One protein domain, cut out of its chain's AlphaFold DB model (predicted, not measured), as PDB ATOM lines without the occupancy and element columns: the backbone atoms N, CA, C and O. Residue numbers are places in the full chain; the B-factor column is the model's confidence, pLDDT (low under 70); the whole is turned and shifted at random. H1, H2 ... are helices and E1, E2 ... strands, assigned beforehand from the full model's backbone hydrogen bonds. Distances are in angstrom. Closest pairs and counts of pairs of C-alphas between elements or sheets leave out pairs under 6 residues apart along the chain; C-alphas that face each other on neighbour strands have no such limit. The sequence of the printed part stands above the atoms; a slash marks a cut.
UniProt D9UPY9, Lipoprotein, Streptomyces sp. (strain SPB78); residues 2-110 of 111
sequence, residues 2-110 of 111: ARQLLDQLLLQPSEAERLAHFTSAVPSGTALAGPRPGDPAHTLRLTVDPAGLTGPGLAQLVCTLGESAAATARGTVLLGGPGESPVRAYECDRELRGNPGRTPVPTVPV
ATOM      1  N   ALA A   2     106.164 139.634 126.582       87.88
ATOM      2  CA  ALA A   2     106.785 139.072 125.370       87.88
ATOM      3  C   ALA A   2     105.887 139.133 124.117       87.88
ATOM      4  O   ALA A   2     106.328 139.576 123.063       87.88
ATOM      5  N   ARG A   3     104.600 138.780 124.254       88.12
ATOM      6  CA  ARG A   3     103.622 138.876 123.159       88.12
ATOM      7  C   ARG A   3     103.454 140.294 122.627       88.12
ATOM      8  O   ARG A   3     103.553 140.484 121.429       88.12
ATOM      9  N   GLN A   4     103.294 141.278 123.510       90.19
ATOM     10  CA  GLN A   4     103.142 142.682 123.115       90.19
ATOM     11  C   GLN A   4     104.391 143.209 122.401       90.19
ATOM     12  O   GLN A   4     104.261 143.907 121.405       90.19
ATOM     13  N   LEU A   5     105.590 142.858 122.876       91.81
ATOM     14  CA  LEU A   5     106.837 143.260 122.217       91.81
ATOM     15  C   LEU A   5     107.001 142.597 120.847       91.81
ATOM     16  O   LEU A   5     107.398 143.269 119.900       91.81
ATOM     17  N   LEU A   6     106.645 141.314 120.716       90.94
ATOM     18  CA  LEU A   6     106.606 140.668 119.406       90.94
ATOM     19  C   LEU A   6     105.586 141.355 118.491       90.94
ATOM     20  O   LEU A   6     105.907 141.646 117.347       90.94
ATOM     21  N   ASP A   7     104.385 141.649 118.983       90.19
ATOM     22  CA  ASP A   7     103.347 142.290 118.179       90.19
ATOM     23  C   ASP A   7     103.804 143.674 117.686       90.19
ATOM     24  O   ASP A   7     103.582 144.001 116.525       90.19
ATOM     25  N   GLN A   8     104.508 144.451 118.519       88.00
ATOM     26  CA  GLN A   8     105.142 145.708 118.096       88.00
ATOM     27  C   GLN A   8     106.235 145.490 117.044       88.00
ATOM     28  O   GLN A   8     106.266 146.207 116.054       88.00
ATOM     29  N   LEU A   9     107.098 144.485 117.215       88.00
ATOM     30  CA  LEU A   9     108.165 144.165 116.257       88.00
ATOM     31  C   LEU A   9     107.631 143.726 114.880       88.00
ATOM     32  O   LEU A   9     108.307 143.882 113.861       88.00
ATOM     33  N   LEU A  10     106.427 143.147 114.857       88.12
ATOM     34  CA  LEU A  10     105.752 142.693 113.642       88.12
ATOM     35  C   LEU A  10     104.996 143.802 112.918       88.12
ATOM     36  O   LEU A  10     104.701 143.647 111.728       88.12
ATOM     37  N   LEU A  11     104.695 144.912 113.599       85.56
ATOM     38  CA  LEU A  11     104.262 146.118 112.910       85.56
ATOM     39  C   LEU A  11     105.410 146.559 112.003       85.56
ATOM     40  O   LEU A  11     106.545 146.742 112.434       85.56
ATOM     41  N   GLN A  12     105.114 146.690 110.712       78.56
ATOM     42  CA  GLN A  12     106.088 147.248 109.787       78.56
ATOM     43  C   GLN A  12     106.444 148.668 110.244       78.56
ATOM     44  O   GLN A  12     105.528 149.388 110.659       78.56
ATOM     45  N   PRO A  13     107.723 149.086 110.139       84.81
ATOM     46  CA  PRO A  13     108.112 150.444 110.492       84.81
ATOM     47  C   PRO A  13     107.190 151.445 109.796       84.81
ATOM     48  O   PRO A  13     106.851 151.268 108.617       84.81
ATOM     49  N   SER A  14     106.759 152.470 110.522       87.38
ATOM     50  CA  SER A  14     105.965 153.580 109.999       87.38
ATOM     51  C   SER A  14     106.678 154.266 108.832       87.38
ATOM     52  O   SER A  14     107.864 154.058 108.585       87.38
ATOM     53  N   GLU A  15     105.974 155.110 108.079       89.56
ATOM     54  CA  GLU A  15     106.596 155.828 106.961       89.56
ATOM     55  C   GLU A  15     107.801 156.670 107.402       89.56
ATOM     56  O   GLU A  15     108.853 156.596 106.774       89.56
ATOM     57  N   ALA A  16     107.683 157.383 108.526       92.12
ATOM     58  CA  ALA A  16     108.779 158.160 109.098       92.12
ATOM     59  C   ALA A  16     109.983 157.278 109.477       92.12
ATOM     60  O   ALA A  16     111.124 157.632 109.191       92.12
ATOM     61  N   GLU A  17     109.746 156.102 110.063       92.12
ATOM     62  CA  GLU A  17     110.810 155.152 110.407       92.12
ATOM     63  C   GLU A  17     111.457 154.547 109.155       92.12
ATOM     64  O   GLU A  17     112.679 154.436 109.081       92.12
ATOM     65  N   ARG A  18     110.677 154.219 108.119       90.62
ATOM     66  CA  ARG A  18     111.231 153.751 106.838       90.62
ATOM     67  C   ARG A  18     112.075 154.824 106.154       90.62
ATOM     68  O   ARG A  18     113.119 154.497 105.596       90.62
ATOM     69  N   LEU A  19     111.661 156.093 106.219       92.62
ATOM     70  CA  LEU A  19     112.458 157.229 105.738       92.62
ATOM     71  C   LEU A  19     113.753 157.404 106.542       92.62
ATOM     72  O   LEU A  19     114.763 157.820 105.985       92.62
ATOM     73  N   ALA A  20     113.748 157.015 107.818       92.81
ATOM     74  CA  ALA A  20     114.940 156.893 108.656       92.81
ATOM     75  C   ALA A  20     115.668 155.536 108.503       92.81
ATOM     76  O   ALA A  20     116.538 155.205 109.305       92.81
ATOM     77  N   HIS A  21     115.341 154.760 107.463       89.88
ATOM     78  CA  HIS A  21     115.957 153.478 107.104       89.88
ATOM     79  C   HIS A  21     115.779 152.337 108.119       89.88
ATOM     80  O   HIS A  21     116.498 151.335 108.053       89.88
ATOM     81  N   PHE A  22     114.799 152.431 109.020       87.56
ATOM     82  CA  PHE A  22     114.420 151.298 109.860       87.56
ATOM     83  C   PHE A  22     113.772 150.194 109.020       87.56
ATOM     84  O   PHE A  22     112.950 150.445 108.135       87.56
ATOM     85  N   THR A  23     114.130 148.949 109.329       87.19
ATOM     86  CA  THR A  23     113.598 147.743 108.686       87.19
ATOM     87  C   THR A  23     113.286 146.677 109.734       87.19
ATOM     88  O   THR A  23     113.901 146.639 110.801       87.19
ATOM     89  N   SER A  24     112.340 145.789 109.426       88.75
ATOM     90  CA  SER A  24     112.097 144.565 110.194       88.75
ATOM     91  C   SER A  24     112.384 143.364 109.298       88.75
ATOM     92  O   SER A  24     111.886 143.282 108.178       88.75
ATOM     93  N   ALA A  25     113.222 142.455 109.782       91.56
ATOM     94  CA  ALA A  25     113.588 141.204 109.125       91.56
ATOM     95  C   ALA A  25     112.829 140.000 109.714       91.56
ATOM     96  O   ALA A  25     113.092 138.855 109.335       91.56
ATOM     97  N   VAL A  26     111.894 140.242 110.642       92.38
ATOM     98  CA  VAL A  26     111.039 139.207 111.230       92.38
ATOM     99  C   VAL A  26     109.835 138.952 110.309       92.38
ATOM    100  O   VAL A  26     109.134 139.903 109.956       92.38
ATOM    101  N   PRO A  27     109.546 137.694 109.922       91.38
ATOM    102  CA  PRO A  27     108.421 137.382 109.042       91.38
ATOM    103  C   PRO A  27     107.070 137.834 109.614       91.38
ATOM    104  O   PRO A  27     106.717 137.483 110.747       91.38
ATOM    105  N   SER A  28     106.282 138.548 108.804       81.50
ATOM    106  CA  SER A  28     104.903 138.944 109.117       81.50
ATOM    107  C   SER A  28     104.022 137.696 109.232       81.50
ATOM    108  O   SER A  28     103.700 137.066 108.228       81.50
ATOM    109  N   GLY A  29     103.678 137.293 110.455       85.25
ATOM    110  CA  GLY A  29     102.996 136.021 110.743       85.25
ATOM    111  C   GLY A  29     103.707 135.160 111.790       85.25
ATOM    112  O   GLY A  29     103.150 134.165 112.259       85.25
ATOM    113  N   THR A  30     104.910 135.562 112.211       93.19
ATOM    114  CA  THR A  30     105.523 135.031 113.432       93.19
ATOM    115  C   THR A  30     104.584 135.293 114.610       93.19
ATOM    116  O   THR A  30     104.064 136.392 114.767       93.19
ATOM    117  N   ALA A  31     104.330 134.299 115.448       92.75
ATOM    118  CA  ALA A  31     103.521 134.458 116.650       92.75
ATOM    119  C   ALA A  31     104.097 133.617 117.786       92.75
ATOM    120  O   ALA A  31     104.740 132.598 117.532       92.75
ATOM    121  N   LEU A  32     103.838 134.035 119.028       92.31
ATOM    122  CA  LEU A  32     104.162 133.222 120.197       92.31
ATOM    123  C   LEU A  32     103.063 132.189 120.451       92.31
ATOM    124  O   LEU A  32     101.877 132.523 120.503       92.31
ATOM    125  N   ALA A  33     103.492 130.960 120.699       86.00
ATOM    126  CA  ALA A  33     102.754 129.911 121.369       86.00
ATOM    127  C   ALA A  33     103.331 129.705 122.781       86.00
ATOM    128  O   ALA A  33     104.489 130.031 123.061       86.00
ATOM    129  N   GLY A  34     102.503 129.172 123.679       81.25
ATOM    130  CA  GLY A  34     102.957 128.770 125.008       81.25
ATOM    131  C   GLY A  34     103.944 127.592 124.958       81.25
ATOM    132  O   GLY A  34     104.054 126.922 123.925       81.25
ATOM    133  N   PRO A  35     104.646 127.326 126.072       88.88
ATOM    134  CA  PRO A  35     105.490 126.146 126.204       88.88
ATOM    135  C   PRO A  35     104.663 124.860 126.075       88.88
ATOM    136  O   PRO A  35     103.463 124.824 126.361       88.88
ATOM    137  N   ARG A  36     105.327 123.787 125.661       91.25
ATOM    138  CA  ARG A  36     104.795 122.424 125.620       91.25
ATOM    139  C   ARG A  36     105.119 121.657 126.898       91.25
ATOM    140  O   ARG A  36     106.030 122.043 127.628       91.25
ATOM    141  N   PRO A  37     104.426 120.533 127.151       91.44
ATOM    142  CA  PRO A  37     104.879 119.573 128.148       91.44
ATOM    143  C   PRO A  37     106.337 119.173 127.891       91.44
ATOM    144  O   PRO A  37     106.681 118.784 126.779       91.44
ATOM    145  N   GLY A  38     107.175 119.287 128.921       90.88
ATOM    146  CA  GLY A  38     108.610 118.996 128.843       90.88
ATOM    147  C   GLY A  38     109.486 120.189 128.460       90.88
ATOM    148  O   GLY A  38     110.693 120.119 128.669       90.88
ATOM    149  N   ASP A  39     108.913 121.296 127.980       93.50
ATOM    150  CA  ASP A  39     109.702 122.505 127.760       93.50
ATOM    151  C   ASP A  39     110.188 123.082 129.097       93.50
ATOM    152  O   ASP A  39     109.437 123.099 130.081       93.50
ATOM    153  N   PRO A  40     111.406 123.651 129.128       91.69
ATOM    154  CA  PRO A  40     111.855 124.452 130.252       91.69
ATOM    155  C   PRO A  40     110.869 125.579 130.573       91.69
ATOM    156  O   PRO A  40     110.219 126.148 129.683       91.69
ATOM    157  N   ALA A  41     110.806 125.961 131.848       87.00
ATOM    158  CA  ALA A  41     110.042 127.128 132.268       87.00
ATOM    159  C   ALA A  41     110.461 128.371 131.464       87.00
ATOM    160  O   ALA A  41     111.628 128.537 131.114       87.00
ATOM    161  N   HIS A  42     109.501 129.257 131.192       87.19
ATOM    162  CA  HIS A  42     109.700 130.489 130.414       87.19
ATOM    163  C   HIS A  42     110.040 130.292 128.926       87.19
ATOM    164  O   HIS A  42     110.333 131.272 128.243       87.19
ATOM    165  N   THR A  43     109.935 129.069 128.393       93.50
ATOM    166  CA  THR A  43     110.047 128.839 126.946       93.50
ATOM    167  C   THR A  43     108.973 129.612 126.182       93.50
ATOM    168  O   THR A  43     107.782 129.546 126.496       93.50
ATOM    169  N   LEU A  44     109.409 130.318 125.140       94.94
ATOM    170  CA  LEU A  44     108.554 130.949 124.147       94.94
ATOM    171  C   LEU A  44     108.644 130.146 122.853       94.94
ATOM    172  O   LEU A  44     109.697 130.095 122.213       94.94
ATOM    173  N   ARG A  45     107.542 129.524 122.437       96.12
ATOM    174  CA  ARG A  45     107.504 128.857 121.135       96.12
ATOM    175  C   ARG A  45     107.070 129.825 120.054       96.12
ATOM    176  O   ARG A  45     106.173 130.629 120.274       96.12
ATOM    177  N   LEU A  46     107.692 129.745 118.888       95.81
ATOM    178  CA  LEU A  46     107.338 130.521 117.710       95.81
ATOM    179  C   LEU A  46     106.571 129.646 116.712       95.81
ATOM    180  O   LEU A  46     106.752 128.430 116.650       95.81
ATOM    181  N   THR A  47     105.728 130.272 115.892       94.12
ATOM    182  CA  THR A  47     105.096 129.614 114.731       94.12
ATOM    183  C   THR A  47     106.085 129.284 113.610       94.12
ATOM    184  O   THR A  47     105.769 128.487 112.732       94.12
ATOM    185  N   VAL A  48     107.284 129.866 113.659       94.44
ATOM    186  CA  VAL A  48     108.421 129.607 112.767       94.44
ATOM    187  C   VAL A  48     109.579 129.030 113.574       94.44
ATOM    188  O   VAL A  48     109.664 129.269 114.775       94.44
ATOM    189  N   ASP A  49     110.477 128.276 112.947       95.12
ATOM    190  CA  ASP A  49     111.688 127.812 113.629       95.12
ATOM    191  C   ASP A  49     112.670 128.988 113.815       95.12
ATOM    192  O   ASP A  49     113.080 129.578 112.808       95.12
ATOM    193  N   PRO A  50     113.075 129.341 115.057       95.94
ATOM    194  CA  PRO A  50     114.098 130.359 115.286       95.94
ATOM    195  C   PRO A  50     115.390 130.104 114.496       95.94
ATOM    196  O   PRO A  50     115.995 131.050 113.999       95.94
ATOM    197  N   ALA A  51     115.808 128.843 114.339       93.75
ATOM    198  CA  ALA A  51     117.024 128.491 113.602       93.75
ATOM    199  C   ALA A  51     116.892 128.685 112.080       93.75
ATOM    200  O   ALA A  51     117.905 128.764 111.388       93.75
ATOM    201  N   GLY A  52     115.663 128.780 111.565       94.50
ATOM    202  CA  GLY A  52     115.372 129.055 110.157       94.50
ATOM    203  C   GLY A  52     115.249 130.543 109.821       94.50
ATOM    204  O   GLY A  52     115.096 130.892 108.650       94.50
ATOM    205  N   LEU A  53     115.294 131.432 110.817       95.56
ATOM    206  CA  LEU A  53     115.269 132.873 110.588       95.56
ATOM    207  C   LEU A  53     116.589 133.359 109.979       95.56
ATOM    208  O   LEU A  53     117.663 132.807 110.216       95.56
ATOM    209  N   THR A  54     116.518 134.454 109.220       95.25
ATOM    210  CA  THR A  54     117.731 135.169 108.801       95.25
ATOM    211  C   THR A  54     118.489 135.676 110.031       95.25
ATOM    212  O   THR A  54     117.870 135.986 111.047       95.25
ATOM    213  N   GLY A  55     119.815 135.823 109.936       95.31
ATOM    214  CA  GLY A  55     120.631 136.378 111.027       95.31
ATOM    215  C   GLY A  55     120.065 137.686 111.608       95.31
ATOM    216  O   GLY A  55     119.806 137.731 112.810       95.31
ATOM    217  N   PRO A  56     119.764 138.705 110.776       94.12
ATOM    218  CA  PRO A  56     119.140 139.943 111.240       94.12
ATOM    219  C   PRO A  56     117.761 139.738 111.881       94.12
ATOM    220  O   PRO A  56     117.467 140.357 112.901       94.12
ATOM    221  N   GLY A  57     116.919 138.862 111.320       95.38
ATOM    222  CA  GLY A  57     115.594 138.570 111.874       95.38
ATOM    223  C   GLY A  57     115.671 137.885 113.237       95.38
ATOM    224  O   GLY A  57     114.961 138.272 114.165       95.38
ATOM    225  N   LEU A  58     116.577 136.916 113.393       97.25
ATOM    226  CA  LEU A  58     116.818 136.256 114.673       97.25
ATOM    227  C   LEU A  58     117.383 137.242 115.702       97.25
ATOM    228  O   LEU A  58     116.907 137.270 116.834       97.25
ATOM    229  N   ALA A  59     118.343 138.084 115.313       96.75
ATOM    230  CA  ALA A  59     118.930 139.091 116.194       96.75
ATOM    231  C   ALA A  59     117.883 140.098 116.693       96.75
ATOM    232  O   ALA A  59     117.785 140.342 117.895       96.75
ATOM    233  N   GLN A  60     117.053 140.638 115.792       95.00
ATOM    234  CA  GLN A  60     115.957 141.540 116.157       95.00
ATOM    235  C   GLN A  60     114.983 140.885 117.139       95.00
ATOM    236  O   GLN A  60     114.607 141.502 118.138       95.00
ATOM    237  N   LEU A  61     114.600 139.630 116.887       95.62
ATOM    238  CA  LEU A  61     113.655 138.901 117.727       95.62
ATOM    239  C   LEU A  61     114.234 138.609 119.118       95.62
ATOM    240  O   LEU A  61     113.584 138.891 120.122       95.62
ATOM    241  N   VAL A  62     115.466 138.102 119.189       96.25
ATOM    242  CA  VAL A  62     116.146 137.769 120.451       96.25
ATOM    243  C   VAL A  62     116.403 139.020 121.283       96.25
ATOM    244  O   VAL A  62     116.075 139.036 122.466       96.25
ATOM    245  N   CYS A  63     116.901 140.097 120.674       95.44
ATOM    246  CA  CYS A  63     117.126 141.351 121.389       95.44
ATOM    247  C   CYS A  63     115.832 142.001 121.874       95.44
ATOM    248  O   CYS A  63     115.795 142.493 122.997       95.44
ATOM    249  N   THR A  64     114.756 141.944 121.089       93.69
ATOM    250  CA  THR A  64     113.452 142.472 121.514       93.69
ATOM    251  C   THR A  64     112.871 141.664 122.675       93.69
ATOM    252  O   THR A  64     112.432 142.227 123.675       93.69
ATOM    253  N   LEU A  65     112.868 140.331 122.576       94.44
ATOM    254  CA  LEU A  65     112.313 139.475 123.628       94.44
ATOM    255  C   LEU A  65     113.197 139.440 124.883       94.44
ATOM    256  O   LEU A  65     112.672 139.233 125.981       94.44
ATOM    257  N   GLY A  66     114.498 139.694 124.734       94.06
ATOM    258  CA  GLY A  66     115.462 139.847 125.823       94.06
ATOM    259  C   GLY A  66     115.180 141.036 126.750       94.06
ATOM    260  O   GLY A  66     115.590 141.002 127.906       94.06
ATOM    261  N   GLU A  67     114.435 142.045 126.286       90.88
ATOM    262  CA  GLU A  67     113.955 143.182 127.098       90.88
ATOM    263  C   GLU A  67     112.635 142.874 127.833       90.88
ATOM    264  O   GLU A  67     112.060 143.719 128.520       90.88
ATOM    265  N   SER A  68     112.099 141.663 127.667       87.94
ATOM    266  CA  SER A  68     110.842 141.246 128.278       87.94
ATOM    267  C   SER A  68     111.066 140.481 129.582       87.94
ATOM    268  O   SER A  68     112.101 139.855 129.790       87.94
ATOM    269  N   ALA A  69     110.031 140.398 130.418       85.25
ATOM    270  CA  ALA A  69     110.040 139.551 131.616       85.25
ATOM    271  C   ALA A  69     110.154 138.033 131.329       85.25
ATOM    272  O   ALA A  69     110.202 137.244 132.267       85.25
ATOM    273  N   ALA A  70     110.137 137.605 130.060       84.38
ATOM    274  CA  ALA A  70     110.400 136.213 129.689       84.38
ATOM    275  C   ALA A  70     111.903 135.896 129.594       84.38
ATOM    276  O   ALA A  70     112.267 134.725 129.515       84.38
ATOM    277  N   ALA A  71     112.765 136.917 129.584       89.62
ATOM    278  CA  ALA A  71     114.203 136.716 129.612       89.62
ATOM    279  C   ALA A  71     114.632 136.108 130.954       89.62
ATOM    280  O   ALA A  71     114.172 136.529 132.015       89.62
ATOM    281  N   THR A  72     115.520 135.120 130.907       84.69
ATOM    282  CA  THR A  72     115.993 134.415 132.105       84.69
ATOM    283  C   THR A  72     117.137 135.179 132.777       84.69
ATOM    284  O   THR A  72     117.033 135.561 133.938       84.69
ATOM    285  N   ALA A  73     118.224 135.442 132.047       82.75
ATOM    286  CA  ALA A  73     119.389 136.196 132.513       82.75
ATOM    287  C   ALA A  73     120.076 136.910 131.342       82.75
ATOM    288  O   ALA A  73     120.133 136.355 130.256       82.75
ATOM    289  N   ARG A  74     120.630 138.115 131.556       78.50
ATOM    290  CA  ARG A  74     121.451 138.857 130.563       78.50
ATOM    291  C   ARG A  74     120.809 139.041 129.172       78.50
ATOM    292  O   ARG A  74     121.507 139.154 128.174       78.50
ATOM    293  N   GLY A  75     119.480 139.108 129.098       86.81
ATOM    294  CA  GLY A  75     118.769 139.195 127.817       86.81
ATOM    295  C   GLY A  75     118.692 137.866 127.057       86.81
ATOM    296  O   GLY A  75     118.400 137.865 125.864       86.81
ATOM    297  N   THR A  76     118.949 136.744 127.734       95.62
ATOM    298  CA  THR A  76     118.777 135.396 127.198       95.62
ATOM    299  C   THR A  76     117.317 134.980 127.217       95.62
ATOM    300  O   THR A  76     116.639 135.086 128.241       95.62
ATOM    301  N   VAL A  77     116.847 134.452 126.092       96.19
ATOM    302  CA  VAL A  77     115.498 133.912 125.916       96.19
ATOM    303  C   VAL A  77     115.558 132.456 125.479       96.19
ATOM    304  O   VAL A  77     116.437 132.054 124.716       96.19
ATOM    305  N   LEU A  78     114.612 131.659 125.970       96.25
ATOM    306  CA  LEU A  78     114.445 130.269 125.560       96.25
ATOM    307  C   LEU A  78     113.430 130.223 124.422       96.25
ATOM    308  O   LEU A  78     112.248 130.493 124.642       96.25
ATOM    309  N   LEU A  79     113.897 129.915 123.212       97.00
ATOM    310  CA  LEU A  79     113.055 129.877 122.020       97.00
ATOM    311  C   LEU A  79     112.996 128.463 121.453       97.00
ATOM    312  O   LEU A  79     114.017 127.784 121.344       97.00
ATOM    313  N   GLY A  80     111.798 128.048 121.052       96.75
ATOM    314  CA  GLY A  80     111.568 126.829 120.281       96.75
ATOM    315  C   GLY A  80     110.704 127.109 119.056       96.75
ATOM    316  O   GLY A  80     109.938 128.071 119.037       96.75
ATOM    317  N   GLY A  81     110.818 126.270 118.033       95.25
ATOM    318  CA  GLY A  81     109.962 126.332 116.847       95.25
ATOM    319  C   GLY A  81     108.610 125.618 117.013       95.25
ATOM    320  O   GLY A  81     108.250 125.188 118.123       95.25
ATOM    321  N   PRO A  82     107.862 125.439 115.905       93.38
ATOM    322  CA  PRO A  82     106.693 124.556 115.845       93.38
ATOM    323  C   PRO A  82     107.090 123.083 116.090       93.38
ATOM    324  O   PRO A  82     108.240 122.818 116.408       93.38
ATOM    325  N   GLY A  83     106.128 122.142 115.999       89.44
ATOM    326  CA  GLY A  83     106.250 120.677 116.258       89.44
ATOM    327  C   GLY A  83     107.651 120.145 116.593       89.44
ATOM    328  O   GLY A  83     108.477 120.275 115.734       89.44
ATOM    329  N   GLU A  84     107.977 119.534 117.727       89.62
ATOM    330  CA  GLU A  84     109.293 118.920 118.054       89.62
ATOM    331  C   GLU A  84     110.591 119.728 117.814       89.62
ATOM    332  O   GLU A  84     111.669 119.246 118.156       89.62
ATOM    333  N   SER A  85     110.530 120.963 117.303       93.62
ATOM    334  CA  SER A  85     111.717 121.795 117.125       93.62
ATOM    335  C   SER A  85     112.331 122.053 118.501       93.62
ATOM    336  O   SER A  85     111.592 122.451 119.423       93.62
ATOM    337  N   PRO A  86     113.646 121.821 118.659       94.19
ATOM    338  CA  PRO A  86     114.296 121.863 119.957       94.19
ATOM    339  C   PRO A  86     114.260 123.274 120.538       94.19
ATOM    340  O   PRO A  86     114.338 124.269 119.813       94.19
ATOM    341  N   VAL A  87     114.170 123.354 121.864       96.62
ATOM    342  CA  VAL A  87     114.334 124.618 122.580       96.62
ATOM    343  C   VAL A  87     115.825 124.917 122.694       96.62
ATOM    344  O   VAL A  87     116.624 124.059 123.074       96.62
ATOM    345  N   ARG A  88     116.214 126.146 122.367       97.50
ATOM    346  CA  ARG A  88     117.581 126.635 122.558       97.50
ATOM    347  C   ARG A  88     117.558 127.955 123.312       97.50
ATOM    348  O   ARG A  88     116.594 128.717 123.233       97.50
ATOM    349  N   ALA A  89     118.630 128.220 124.046       96.81
ATOM    350  CA  ALA A  89     118.857 129.521 124.643       96.81
ATOM    351  C   ALA A  89     119.521 130.422 123.600       96.81
ATOM    352  O   ALA A  89     120.457 129.988 122.925       96.81
ATOM    353  N   TYR A  90     119.032 131.650 123.471       97.50
ATOM    354  CA  TYR A  90     119.587 132.681 122.599       97.50
ATOM    355  C   TYR A  90     119.850 133.932 123.420       97.50
ATOM    356  O   TYR A  90     118.952 134.383 124.127       97.50
ATOM    357  N   GLU A  91     121.051 134.493 123.328       96.81
ATOM    358  CA  GLU A  91     121.446 135.666 124.111       96.81
ATOM    359  C   GLU A  91     121.540 136.907 123.223       96.81
ATOM    360  O   GLU A  91     122.179 136.883 122.173       96.81
ATOM    361  N   CYS A  92     120.925 138.014 123.652       97.00
ATOM    362  CA  CYS A  92     121.246 139.330 123.105       97.00
ATOM    363  C   CYS A  92     122.356 139.983 123.927       97.00
ATOM    364  O   CYS A  92     122.103 140.855 124.772       97.00
ATOM    365  N   ASP A  93     123.587 139.549 123.667       94.50
ATOM    366  CA  ASP A  93     124.765 140.132 124.293       94.50
ATOM    367  C   ASP A  93     125.044 141.556 123.770       94.50
ATOM    368  O   ASP A  93     124.345 142.114 122.910       94.50
ATOM    369  N   ARG A  94     126.068 142.199 124.335       93.06
ATOM    370  CA  ARG A  94     126.434 143.571 123.966       93.06
ATOM    371  C   ARG A  94     126.912 143.677 122.516       93.06
ATOM    372  O   ARG A  94     126.664 144.702 121.884       93.06
ATOM    373  N   GLU A  95     127.616 142.667 122.015       94.81
ATOM    374  CA  GLU A  95     128.180 142.686 120.668       94.81
ATOM    375  C   GLU A  95     127.069 142.567 119.624       94.81
ATOM    376  O   GLU A  95     126.988 143.401 118.716       94.81
ATOM    377  N   LEU A  96     126.158 141.610 119.820       95.69
ATOM    378  CA  LEU A  96     124.980 141.419 118.990       95.69
ATOM    379  C   LEU A  96     124.081 142.654 119.011       95.69
ATOM    380  O   LEU A  96     123.652 143.107 117.954       95.69
ATOM    381  N   ARG A  97     123.837 143.247 120.188       92.12
ATOM    382  CA  ARG A  97     123.028 144.474 120.298       92.12
ATOM    383  C   ARG A  97     123.657 145.648 119.537       92.12
ATOM    384  O   ARG A  97     122.931 146.465 118.978       92.12
ATOM    385  N   GLY A  98     124.988 145.734 119.498       93.69
ATOM    386  CA  GLY A  98     125.710 146.765 118.749       93.69
ATOM    387  C   GLY A  98     125.762 146.521 117.237       93.69
ATOM    388  O   GLY A  98     125.861 147.478 116.474       93.69
ATOM    389  N   ASN A  99     125.694 145.258 116.797       93.19
ATOM    390  CA  ASN A  99     125.887 144.865 115.397       93.19
ATOM    391  C   ASN A  99     124.921 143.745 114.940       93.19
ATOM    392  O   ASN A  99     125.368 142.728 114.398       93.19
ATOM    393  N   PRO A 100     123.591 143.914 115.068       87.75
ATOM    394  CA  PRO A 100     122.622 142.819 114.907       87.75
ATOM    395  C   PRO A 100     122.572 142.213 113.494       87.75
ATOM    396  O   PRO A 100     122.122 141.089 113.314       87.75
ATOM    397  N   GLY A 101     123.040 142.942 112.475       86.00
ATOM    398  CA  GLY A 101     123.128 142.444 111.097       86.00
ATOM    399  C   GLY A 101     124.461 141.785 110.725       86.00
ATOM    400  O   GLY A 101     124.611 141.346 109.587       86.00
ATOM    401  N   ARG A 102     125.450 141.770 111.627       91.38
ATOM    402  CA  ARG A 102     126.825 141.312 111.344       91.38
ATOM    403  C   ARG A 102     127.342 140.286 112.348       91.38
ATOM    404  O   ARG A 102     128.211 139.498 111.991       91.38
ATOM    405  N   THR A 103     126.814 140.286 113.565       94.94
ATOM    406  CA  THR A 103     127.199 139.348 114.618       94.94
ATOM    407  C   THR A 103     126.235 138.156 114.622       94.94
ATOM    408  O   THR A 103     125.020 138.362 114.643       94.94
ATOM    409  N   PRO A 104     126.729 136.906 114.573       95.12
ATOM    410  CA  PRO A 104     125.886 135.728 114.756       95.12
ATOM    411  C   PRO A 104     125.227 135.736 116.134       95.12
ATOM    412  O   PRO A 104     125.859 136.110 117.116       95.12
ATOM    413  N   VAL A 105     123.979 135.282 116.221       97.12
ATOM    414  CA  VAL A 105     123.275 135.203 117.506       97.12
ATOM    415  C   VAL A 105     123.880 134.084 118.363       97.12
ATOM    416  O   VAL A 105     123.826 132.922 117.942       97.12
ATOM    417  N   PRO A 106     124.425 134.384 119.560       96.38
ATOM    418  CA  PRO A 106     124.897 133.361 120.481       96.38
ATOM    419  C   PRO A 106     123.757 132.414 120.855       96.38
ATOM    420  O   PRO A 106     122.673 132.851 121.247       96.38
ATOM    421  N   THR A 107     123.996 131.109 120.736       96.56
ATOM    422  CA  THR A 107     122.997 130.101 121.089       96.56
ATOM    423  C   THR A 107     123.619 128.836 121.658       96.56
ATOM    424  O   THR A 107     124.654 128.366 121.183       96.56
ATOM    425  N   VAL A 108     122.955 128.251 122.655       95.31
ATOM    426  CA  VAL A 108     123.327 126.960 123.245       95.31
ATOM    427  C   VAL A 108     122.107 126.034 123.320       95.31
ATOM    428  O   VAL A 108     120.986 126.512 123.519       95.31
ATOM    429  N   PRO A 109     122.275 124.711 123.120       93.69
ATOM    430  CA  PRO A 109     121.205 123.748 123.374       93.69
ATOM    431  C   PRO A 109     120.719 123.821 124.825       93.69
ATOM    432  O   PRO A 109     121.518 124.060 125.731       93.69
ATOM    433  N   VAL A 110     119.425 123.582 125.034       88.94
ATOM    434  CA  VAL A 110     118.851 123.362 126.366       88.94
ATOM    435  C   VAL A 110     118.498 121.880 126.467       88.94
ATOM    436  O   VAL A 110     117.971 121.320 125.508       88.94
TER     437      VAL A 110
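What this domain is: This is residues 2 to 110 of the 111 residues of the protein "Lipoprotein" of Streptomyces sp. (strain SPB78) (UniProt D9UPY9). A small twisted sheet of four short strands has the helix H3 packed across one face, over E2 and E3, and H1 packs on H3. A narrow loop, whose residues 15 to 20 with the short helix H2 stick out, makes one end of the long axis, and the long link before E1 reaches toward the other end at Gly 38. The printed part has 109 residues with four named helices and four named strands, in the order H1, H2, E1, H3, E2, E3, H4, E4; the sheet runs E1, E2, E3, E4 and is mixed. The class is mixed, helices and strands, though under half of the residues are in named elements. The whole is compact, with a radius of gyration of the C-alphas of 13.4 A, and elongated, spanning 45 by 27 by 24 A.

Where its parts are: H1, residues 2 to 10, begins at C-alpha 2 (106.785, 139.072, 125.370) and is 12.3 A long. H2, residues 15 to 19, follows. E1 is residues 44 to 46. H3, residues 55 to 66, is 16.1 A long and begins at C-alpha 55 (120.631, 136.378, 111.027). E2, residues 76 to 80, measures 13.2 A, and E3, residues 88 to 91, 9.9 A. H4 is residues 94 to 98. E4, residues 107 to 109, ends at C-alpha 109 (121.205, 123.748, 123.374).

How they stand to each other: E1 and E2 are parallel, with N 44 and O 78 2.9 A apart. E2 and E3 form an antiparallel hairpin, with N 77 and O 90 at 2.9 A. E3 and E4 are antiparallel, with N 89 and O 108 at 3.0 A. E1, H3, E2 form a strand-helix-strand unit, two parallel strands joined through a helix, with a right-handed crossover. H3 is on the sheet at a height of 9.5 A, in two layers, a helix on one face of a sheet; its closest C-alphas to E3 are Val 62 and Tyr 90, 6.5 A. H1 touches H3 residues 61 to 65 alone, closest at the C-alphas of Ala 2 and Leu 65, 5.8 A, opposite ways at a steep tilt of 36 degrees, only just past shallow. H4 only just touches H3, with 3 pairs of C-alphas within 8 A, the closest Cys 63 and Arg 97 at 6.8 A. H2 is apart from H1 and H3. In H1, H2, H3 and H4 every O i to N i+4 pair is within hydrogen-bond range.

The domain as a whole: The two C-alphas farthest apart, those of Leu 19 and Gly 38, are 44.8 A apart. The printed part has no cut. The link from H2 to E1 is long, 24 residues; within it residues 32 to 33 pair antiparallel with residues 45 to 46 of E1. The mean pLDDT of the printed part is 91.8, and no printed residue is under 70.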